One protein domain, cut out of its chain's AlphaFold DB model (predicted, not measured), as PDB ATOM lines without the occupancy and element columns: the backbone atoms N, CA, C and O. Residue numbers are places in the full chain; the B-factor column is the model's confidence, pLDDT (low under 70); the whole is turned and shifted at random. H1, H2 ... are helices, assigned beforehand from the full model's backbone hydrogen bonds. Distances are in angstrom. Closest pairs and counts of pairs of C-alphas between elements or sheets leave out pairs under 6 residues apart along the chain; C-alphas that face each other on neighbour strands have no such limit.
ATOM      1  N   ALA A  12      45.932  54.463  28.499       98.44
ATOM      2  CA  ALA A  12      45.881  53.646  27.288       98.44
ATOM      3  C   ALA A  12      44.461  53.541  26.699       98.44
ATOM      4  O   ALA A  12      44.281  53.583  25.483       98.44
ATOM      5  N   GLN A  13      43.435  53.424  27.548       97.94
ATOM      6  CA  GLN A  13      42.039  53.398  27.098       97.94
ATOM      7  C   GLN A  13      41.596  54.762  26.567       97.94
ATOM      8  O   GLN A  13      40.909  54.824  25.548       97.94
ATOM      9  N   TYR A  14      41.992  55.846  27.236       98.06
ATOM     10  CA  TYR A  14      41.682  57.202  26.796       98.06
ATOM     11  C   TYR A  14      42.346  57.530  25.451       98.06
ATOM     12  O   TYR A  14      41.662  57.985  24.535       98.06
ATOM     13  N   ALA A  15      43.637  57.215  25.296       98.38
ATOM     14  CA  ALA A  15      44.374  57.399  24.046       98.38
ATOM     15  C   ALA A  15      43.724  56.637  22.883       98.38
ATOM     16  O   ALA A  15      43.473  57.209  21.825       98.38
ATOM     17  N   ARG A  16      43.337  55.376  23.109       97.94
ATOM     18  CA  ARG A  16      42.631  54.585  22.098       97.94
ATOM     19  C   ARG A  16      41.292  55.204  21.691       97.94
ATOM     20  O   ARG A  16      40.933  55.169  20.519       97.94
ATOM     21  N   LEU A  17      40.528  55.756  22.636       97.69
ATOM     22  CA  LEU A  17      39.268  56.430  22.304       97.69
ATOM     23  C   LEU A  17      39.487  57.722  21.510       97.69
ATOM     24  O   LEU A  17      38.647  58.047  20.674       97.69
ATOM     25  N   LEU A  18      40.585  58.444  21.753       98.44
ATOM     26  CA  LEU A  18      40.952  59.615  20.956       98.44
ATOM     27  C   LEU A  18      41.289  59.226  19.513       98.44
ATOM     28  O   LEU A  18      40.700  59.795  18.598       98.44
ATOM     29  N   GLU A  19      42.132  58.212  19.305       98.56
ATOM     30  CA  GLU A  19      42.450  57.711  17.957       98.56
ATOM     31  C   GLU A  19      41.182  57.283  17.198       98.56
ATOM     32  O   GLU A  19      40.978  57.625  16.032       98.56
ATOM     33  N   GLU A  20      40.273  56.573  17.870       98.44
ATOM     34  CA  GLU A  20      39.002  56.165  17.269       98.44
ATOM     35  C   GLU A  20      38.069  57.352  16.995       98.44
ATOM     36  O   GLU A  20      37.337  57.351  16.000       98.44
ATOM     37  N   SER A  21      38.103  58.382  17.842       98.50
ATOM     38  CA  SER A  21      37.365  59.627  17.626       98.50
ATOM     39  C   SER A  21      37.863  60.345  16.377       98.50
ATOM     40  O   SER A  21      37.045  60.791  15.576       98.50
ATOM     41  N   GLU A  22      39.175  60.419  16.169       98.50
ATOM     42  CA  GLU A  22      39.772  61.014  14.969       98.50
ATOM     43  C   GLU A  22      39.425  60.212  13.713       98.50
ATOM     44  O   GLU A  22      39.010  60.774  12.699       98.50
ATOM     45  N   ARG A  23      39.514  58.881  13.794       98.44
ATOM     46  CA  ARG A  23      39.246  57.978  12.669       98.44
ATOM     47  C   ARG A  23      37.780  57.975  12.230       98.44
ATOM     48  O   ARG A  23      37.492  57.737  11.060       98.44
ATOM     49  N   THR A  24      36.845  58.165  13.164       98.12
ATOM     50  CA  THR A  24      35.399  58.004  12.906       98.12
ATOM     51  C   THR A  24      34.600  59.303  12.951       98.12
ATOM     52  O   THR A  24      33.458  59.318  12.492       98.12
ATOM     53  N   GLY A  25      35.155  60.372  13.524       98.25
ATOM     54  CA  GLY A  25      34.440  61.617  13.810       98.25
ATOM     55  C   GLY A  25      33.437  61.521  14.967       98.25
ATOM     56  O   GLY A  25      32.697  62.472  15.215       98.25
ATOM     57  N   LEU A  26      33.366  60.389  15.677       98.44
ATOM     58  CA  LEU A  26      32.444  60.201  16.798       98.44
ATOM     59  C   LEU A  26      33.075  60.659  18.110       98.44
ATOM     60  O   LEU A  26      34.196  60.286  18.427       98.44
ATOM     61  N   GLY A  27      32.315  61.386  18.928       97.69
ATOM     62  CA  GLY A  27      32.778  61.783  20.257       97.69
ATOM     63  C   GLY A  27      32.944  60.601  21.225       97.69
ATOM     64  O   GLY A  27      32.251  59.585  21.131       97.69
ATOM     65  N   LEU A  28      33.803  60.779  22.235       97.00
ATOM     66  CA  LEU A  28      34.151  59.754  23.234       97.00
ATOM     67  C   LEU A  28      32.936  59.132  23.933       97.00
ATOM     68  O   LEU A  28      32.927  57.931  24.194       97.00
ATOM     69  N   ALA A  29      31.904  59.927  24.230       95.12
ATOM     70  CA  ALA A  29      30.685  59.427  24.865       95.12
ATOM     71  C   ALA A  29      29.944  58.417  23.971       95.12
ATOM     72  O   ALA A  29      29.486  57.387  24.461       95.12
ATOM     73  N   GLU A  30      29.875  58.675  22.663       97.25
ATOM     74  CA  GLU A  30      29.221  57.778  21.706       97.25
ATOM     75  C   GLU A  30      30.053  56.515  21.472       97.25
ATOM     76  O   GLU A  30      29.509  55.412  21.442       97.25
ATOM     77  N   LEU A  31      31.378  56.653  21.383       97.81
ATOM     78  CA  LEU A  31      32.285  55.507  21.296       97.81
ATOM     79  C   LEU A  31      32.177  54.611  22.533       97.81
ATOM     80  O   LEU A  31      32.044  53.395  22.407       97.81
ATOM     81  N   THR A  32      32.157  55.215  23.722       96.19
ATOM     82  CA  THR A  32      31.986  54.498  24.991       96.19
ATOM     83  C   THR A  32      30.631  53.798  25.042       96.19
ATOM     84  O   THR A  32      30.567  52.620  25.380       96.19
ATOM     85  N   ARG A  33      29.548  54.483  24.652       94.75
ATOM     86  CA  ARG A  33      28.204  53.895  24.599       94.75
ATOM     87  C   ARG A  33      28.168  52.673  23.681       94.75
ATOM     88  O   ARG A  33      27.721  51.619  24.108       94.75
ATOM     89  N   ARG A  34      28.711  52.772  22.463       95.62
ATOM     90  CA  ARG A  34      28.780  51.640  21.518       95.62
ATOM     91  C   ARG A  34      29.629  50.487  22.035       95.62
ATOM     92  O   ARG A  34      29.287  49.329  21.809       95.62
ATOM     93  N   ALA A  35      30.743  50.791  22.699       95.31
ATOM     94  CA  ALA A  35      31.575  49.771  23.321       95.31
ATOM     95  C   ALA A  35      30.795  49.019  24.410       95.31
ATOM     96  O   ALA A  35      30.853  47.792  24.454       95.31
ATOM     97  N   LEU A  36      30.019  49.737  25.227       93.94
ATOM     98  CA  LEU A  36      29.149  49.146  26.245       93.94
ATOM     99  C   LEU A  36      28.010  48.332  25.631       93.94
ATOM    100  O   LEU A  36      27.819  47.204  26.065       93.94
ATOM    101  N   ASP A  37      27.317  48.835  24.606       93.19
ATOM    102  CA  ASP A  37      26.253  48.085  23.919       93.19
ATOM    103  C   ASP A  37      26.791  46.763  23.348       93.19
ATOM    104  O   ASP A  37      26.156  45.716  23.443       93.19
ATOM    105  N   ARG A  38      28.005  46.790  22.785       92.12
ATOM    106  CA  ARG A  38      28.642  45.602  22.210       92.12
ATOM    107  C   ARG A  38      29.148  44.630  23.283       92.12
ATOM    108  O   ARG A  38      29.086  43.423  23.071       92.12
ATOM    109  N   ALA A  39      29.653  45.133  24.410       93.81
ATOM    110  CA  ALA A  39      30.129  44.305  25.521       93.81
ATOM    111  C   ALA A  39      28.975  43.721  26.355       93.81
ATOM    112  O   ALA A  39      29.051  42.585  26.823       93.81
ATOM    113  N   TYR A  40      27.896  44.484  26.511       92.25
ATOM    114  CA  TYR A  40      26.721  44.159  27.310       92.25
ATOM    115  C   TYR A  40      25.445  44.334  26.479       92.25
ATOM    116  O   TYR A  40      24.621  45.194  26.799       92.25
ATOM    117  N   PRO A  41      25.232  43.496  25.449       91.12
ATOM    118  CA  PRO A  41      24.006  43.549  24.661       91.12
ATOM    119  C   PRO A  41      22.782  43.357  25.558       91.12
ATOM    120  O   PRO A  41      22.864  42.747  26.630       91.12
ATOM    121  N   SER A  42      21.624  43.854  25.147       90.44
ATOM    122  CA  SER A  42      20.377  43.601  25.866       90.44
ATOM    123  C   SER A  42      20.015  42.104  25.838       90.44
ATOM    124  O   SER A  42      20.453  41.362  24.953       90.44
ATOM    125  N   PRO A  43      19.198  41.610  26.790       90.31
ATOM    126  CA  PRO A  43      18.681  40.242  26.736       90.31
ATOM    127  C   PRO A  43      17.957  39.928  25.422       90.31
ATOM    128  O   PRO A  43      18.084  38.820  24.913       90.31
ATOM    129  N   VAL A  44      17.255  40.917  24.858       90.12
ATOM    130  CA  VAL A  44      16.570  40.793  23.567       90.12
ATOM    131  C   VAL A  44      17.581  40.602  22.442       90.12
ATOM    132  O   VAL A  44      17.456  39.652  21.684       90.12
ATOM    133  N   GLU A  45      18.618  41.437  22.356       88.38
ATOM    134  CA  GLU A  45      19.661  41.290  21.327       88.38
ATOM    135  C   GLU A  45      20.403  39.955  21.446       88.38
ATOM    136  O   GLU A  45      20.665  39.308  20.433       88.38
ATOM    137  N   ARG A  46      20.678  39.496  22.675       87.69
ATOM    138  CA  ARG A  46      21.251  38.163  22.910       87.69
ATOM    139  C   ARG A  46      20.329  37.043  22.435       87.69
ATOM    140  O   ARG A  46      20.801  36.129  21.766       87.69
ATOM    141  N   ALA A  47      19.042  37.112  22.763       89.31
ATOM    142  CA  ALA A  47      18.064  36.111  22.347       89.31
ATOM    143  C   ALA A  47      17.886  36.094  20.823       89.31
ATOM    144  O   ALA A  47      17.860  35.023  20.226       89.31
ATOM    145  N   THR A  48      17.840  37.264  20.184       92.19
ATOM    146  CA  THR A  48      17.774  37.390  18.723       92.19
ATOM    147  C   THR A  48      18.996  36.769  18.059       92.19
ATOM    148  O   THR A  48      18.845  36.004  17.110       92.19
ATOM    149  N   LEU A  49      20.202  37.052  18.563       88.38
ATOM    150  CA  LEU A  49      21.420  36.433  18.045       88.38
ATOM    151  C   LEU A  49      21.378  34.908  18.207       88.38
ATOM    152  O   LEU A  49      21.678  34.200  17.253       88.38
ATOM    153  N   GLY A  50      20.961  34.411  19.377       89.62
ATOM    154  CA  GLY A  50      20.765  32.980  19.613       89.62
ATOM    155  C   GLY A  50      19.796  32.359  18.608       89.62
ATOM    156  O   GLY A  50      20.149  31.405  17.930       89.62
ATOM    157  N   HIS A  51      18.631  32.976  18.408       90.50
ATOM    158  CA  HIS A  51      17.628  32.490  17.464       90.50
ATOM    159  C   HIS A  51      18.134  32.454  16.014       90.50
ATOM    160  O   HIS A  51      17.873  31.491  15.296       90.50
ATOM    161  N   ILE A  52      18.873  33.479  15.575       91.38
ATOM    162  CA  ILE A  52      19.485  33.503  14.236       91.38
ATOM    163  C   ILE A  52      20.495  32.362  14.089       91.38
ATOM    164  O   ILE A  52      20.523  31.702  13.051       91.38
ATOM    165  N   LEU A  53      21.318  32.125  15.111       90.81
ATOM    166  CA  LEU A  53      22.292  31.036  15.103       90.81
ATOM    167  C   LEU A  53      21.612  29.663  15.115       90.81
ATOM    168  O   LEU A  53      22.057  28.783  14.383       90.81
ATOM    169  N   ASP A  54      20.522  29.495  15.862       90.56
ATOM    170  CA  ASP A  54      19.741  28.254  15.896       90.56
ATOM    171  C   ASP A  54      19.090  27.964  14.538       90.56
ATOM    172  O   ASP A  54      19.161  26.842  14.037       90.56
ATOM    173  N   GLN A  55      18.511  28.984  13.897       89.44
ATOM    174  CA  GLN A  55      17.964  28.879  12.540       89.44
ATOM    175  C   GLN A  55      19.051  28.517  11.531       89.44
ATOM    176  O   GLN A  55      18.872  27.607  10.724       89.44
ATOM    177  N   ALA A  56      20.200  29.199  11.597       86.75
ATOM    178  CA  ALA A  56      21.335  28.884  10.749       86.75
ATOM    179  C   ALA A  56      21.766  27.431  10.964       86.75
ATOM    180  O   ALA A  56      21.842  26.695   9.992       86.75
ATOM    181  N   ALA A  57      21.961  26.987  12.206       85.50
ATOM    182  CA  ALA A  57      22.308  25.602  12.519       85.50
ATOM    183  C   ALA A  57      21.279  24.602  11.963       85.50
ATOM    184  O   ALA A  57      21.676  23.593  11.382       85.50
ATOM    185  N   GLY A  58      19.982  24.907  12.070       83.25
ATOM    186  CA  GLY A  58      18.896  24.101  11.507       83.25
ATOM    187  C   GLY A  58      18.974  23.938   9.986       83.25
ATOM    188  O   GLY A  58      18.797  22.829   9.493       83.25
ATOM    189  N   LEU A  59      19.335  24.990   9.240       83.81
ATOM    190  CA  LEU A  59      19.498  24.923   7.775       83.81
ATOM    191  C   LEU A  59      20.587  23.936   7.326       83.81
ATOM    192  O   LEU A  59      20.523  23.409   6.218       83.81
ATOM    193  N   TRP A  60      21.593  23.696   8.167       75.94
ATOM    194  CA  TRP A  60      22.661  22.731   7.892       75.94
ATOM    195  C   TRP A  60      22.414  21.367   8.547       75.94
ATOM    196  O   TRP A  60      23.149  20.430   8.254       75.94
ATOM    197  N   ALA A  61      21.410  21.234   9.420       76.38
ATOM    198  CA  ALA A  61      21.167  20.009  10.181       76.38
ATOM    199  C   ALA A  61      20.649  18.851   9.313       76.38
ATOM    200  O   ALA A  61      20.910  17.693   9.626       76.38
ATOM    201  N   GLU A  62      19.947  19.161   8.223       71.31
ATOM    202  CA  GLU A  62      19.390  18.170   7.291       71.31
ATOM    203  C   GLU A  62      20.316  17.879   6.099       71.31
ATOM    204  O   GLU A  62      19.951  17.128   5.198       71.31
ATOM    205  N   ARG A  63      21.521  18.463   6.078       74.81
ATOM    206  CA  ARG A  63      22.518  18.184   5.044       74.81
ATOM    207  C   ARG A  63      23.278  16.905   5.367       74.81
ATOM    208  O   ARG A  63      24.067  16.863   6.305       74.81
ATOM    209  N   ASP A  64      23.063  15.887   4.550       75.06
ATOM    210  CA  ASP A  64      23.737  14.586   4.589       75.06
ATOM    211  C   ASP A  64      24.913  14.485   3.595       75.06
ATOM    212  O   ASP A  64      25.679  13.524   3.621       75.06
ATOM    213  N   ASP A  65      25.088  15.503   2.750       80.62
ATOM    214  CA  ASP A  65      26.150  15.608   1.744       80.62
ATOM    215  C   ASP A  65      27.484  16.122   2.309       80.62
ATOM    216  O   ASP A  65      28.531  16.017   1.664       80.62
ATOM    217  N   LEU A  66      27.454  16.695   3.513       71.19
ATOM    218  CA  LEU A  66      28.634  17.191   4.204       71.19
ATOM    219  C   LEU A  66      29.275  16.075   5.038       71.19
ATOM    220  O   LEU A  66      28.580  15.370   5.770       71.19
ATOM    221  N   PRO A  67      30.609  15.929   4.992       70.56
ATOM    222  CA  PRO A  67      31.289  14.965   5.836       70.56
ATOM    223  C   PRO A  67      31.086  15.302   7.317       70.56
ATOM    224  O   PRO A  67      31.189  16.464   7.720       70.56
ATOM    225  N   ASP A  68      30.844  14.280   8.140       71.50
ATOM    226  CA  ASP A  68      30.696  14.456   9.584       71.50
ATOM    227  C   ASP A  68      32.015  14.939  10.207       71.50
ATOM    228  O   ASP A  68      32.952  14.181  10.484       71.50
ATOM    229  N   THR A  69      32.080  16.246  10.444       68.12
ATOM    230  CA  THR A  69      33.242  16.911  11.040       68.12
ATOM    231  C   THR A  69      33.482  16.492  12.495       68.12
ATOM    232  O   THR A  69      34.615  16.588  12.975       68.12
ATOM    233  N   ARG A  70      32.468  15.965  13.205       63.69
ATOM    234  CA  ARG A  70      32.643  15.412  14.562       63.69
ATOM    235  C   ARG A  70      33.356  14.063  14.517       63.69
ATOM    236  O   ARG A  70      34.263  13.842  15.323       63.69
ATOM    237  N   ALA A  71      33.017  13.210  13.549       60.44
ATOM    238  CA  ALA A  71      33.740  11.966  13.287       60.44
ATOM    239  C   ALA A  71      35.189  12.235  12.841       60.44
ATOM    240  O   ALA A  71      36.115  11.564  13.299       60.44
ATOM    241  N   GLN A  72      35.417  13.277  12.033       60.50
ATOM    242  CA  GLN A  72      36.764  13.672  11.593       60.50
ATOM    243  C   GLN A  72      37.632  14.232  12.725       60.50
ATOM    244  O   GLN A  72      38.807  13.879  12.821       60.50
ATOM    245  N   GLY A  73      37.072  15.042  13.628       58.44
ATOM    246  CA  GLY A  73      37.800  15.534  14.801       58.44
ATOM    247  C   GLY A  73      38.169  14.426  15.797       58.44
ATOM    248  O   GLY A  73      39.227  14.486  16.420       58.44
ATOM    249  N   ALA A  74      37.326  13.399  15.943       58.25
ATOM    250  CA  ALA A  74      37.626  12.228  16.770       58.25
ATOM    251  C   ALA A  74      38.703  11.332  16.135       58.25
ATOM    252  O   ALA A  74      39.632  10.923  16.829       58.25
ATOM    253  N   ALA A  75      38.629  11.093  14.821       57.78
ATOM    254  CA  ALA A  75      39.641  10.341  14.079       57.78
ATOM    255  C   ALA A  75      41.017  11.031  14.108       57.78
ATOM    256  O   ALA A  75      42.027  10.367  14.321       57.78
ATOM    257  N   ALA A  76      41.057  12.363  13.989       57.31
ATOM    258  CA  ALA A  76      42.294  13.136  14.108       57.31
ATOM    259  C   ALA A  76      42.920  13.032  15.513       57.31
ATOM    260  O   ALA A  76      44.129  12.861  15.633       57.31
ATOM    261  N   ARG A  77      42.105  13.055  16.580       56.53
ATOM    262  CA  ARG A  77      42.604  12.868  17.957       56.53
ATOM    263  C   ARG A  77      43.035  11.431  18.262       56.53
ATOM    264  O   ARG A  77      43.932  11.250  19.071       56.53
ATOM    265  N   LEU A  78      42.413  10.419  17.655       55.56
ATOM    266  CA  LEU A  78      42.822   9.015  17.817       55.56
ATOM    267  C   LEU A  78      44.117   8.703  17.051       55.56
ATOM    268  O   LEU A  78      44.962   7.975  17.568       55.56
ATOM    269  N   ALA A  79      44.311   9.313  15.877       57.44
ATOM    270  CA  ALA A  79      45.560   9.233  15.121       57.44
ATOM    271  C   ALA A  79      46.744   9.866  15.879       57.44
ATOM    272  O   ALA A  79      47.830   9.290  15.890       57.44
ATOM    273  N   ASP A  80      46.524  10.979  16.591       55.03
ATOM    274  CA  ASP A  80      47.531  11.598  17.475       55.03
ATOM    275  C   ASP A  80      47.901  10.722  18.692       55.03
ATOM    276  O   ASP A  80      48.971  10.888  19.276       55.03
ATOM    277  N   VAL A  81      47.040   9.771  19.081       60.12
ATOM    278  CA  VAL A  81      47.248   8.870  20.235       60.12
ATOM    279  C   VAL A  81      47.796   7.496  19.804       60.12
ATOM    280  O   VAL A  81      48.072   6.645  20.647       60.12
TER     281      VAL A  81
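What this domain is: This is residues 12 to 81 of the 84 residues of an uncharacterized protein of Actinomycetales bacterium mxb001 (UniProt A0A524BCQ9). The model is an open arch of four helices with no core: H2 and H3 follow one another as a long span that turns at the tight link between them in a wide, open V, and H1 at one end and H4 at the other lie off to the same side of it. The one helix contact is a corner where the first residues of H2 pack crosswise on the middle of H1, while H3 and H4 stretch away into the open. The printed part has 70 residues with four named helices, H1 to H4 in chain order, and no named strand; its class is all helix. It is extended, with a radius of gyration of the C-alphas of 21.1 A, and elongated, spanning 51 by 33 by 20 A.

How they stand to each other: Begin at H1, residues 12 to 24, and go on to H2, residues 28 to 39. These two touch, with residues 17 to 21 of H1 alone and residues 28 to 32 of H2 alone; look at the C-alphas of Leu 17 and Leu 28, their closest, 6.2 A apart. Their lines are about perpendicular, at 76 degrees, and their centres are 12.1 A apart. Next comes H3, residues 43 to 61, which touches no helix and is apart from H1 and from H2. H4, residues 69 to 79, is apart from H1, H2 and H3. In the backbone of H1, H2 and H4 you will find every O i to N i+4 pair within hydrogen-bond range; in H3 it is 14 of 15.

Where its parts are: Find C-alpha 12 at (45.881, 53.646, 27.288); from there H1 runs 18.3 A to C-alpha 24. H2 starts at Leu 28 and covers 16.1 A to Ala 39. Find C-alpha 43 at (18.681, 40.242, 26.736), where H3, the longest helix with 19 residues, sets out on its 26.3 A to Ala 61. H4 runs 15.1 A from Thr 69 to C-alpha 79 at (45.560, 9.233, 15.121).

The domain as a whole: The two C-alphas farthest apart are those of Gly 27 and Val 81, at 54.9 A; the first and last printed C-alphas, of Ala 12 and Val 81, are 45.3 A apart. Residues 38 to 44 stand free, and so do residues 46 to 81, of which 46 to 61 belong to H3 and 69 to 79 to H4. The links H1 to H2 and H2 to H3 are tight, with 3 residues each, and the link H3 to H4 is short, with 7. The printed part has no cut. In the B-factor column the mean pLDDT of the printed part is 84.7, but residues 69 to 81 are under 70, and H4 has a mean of 59.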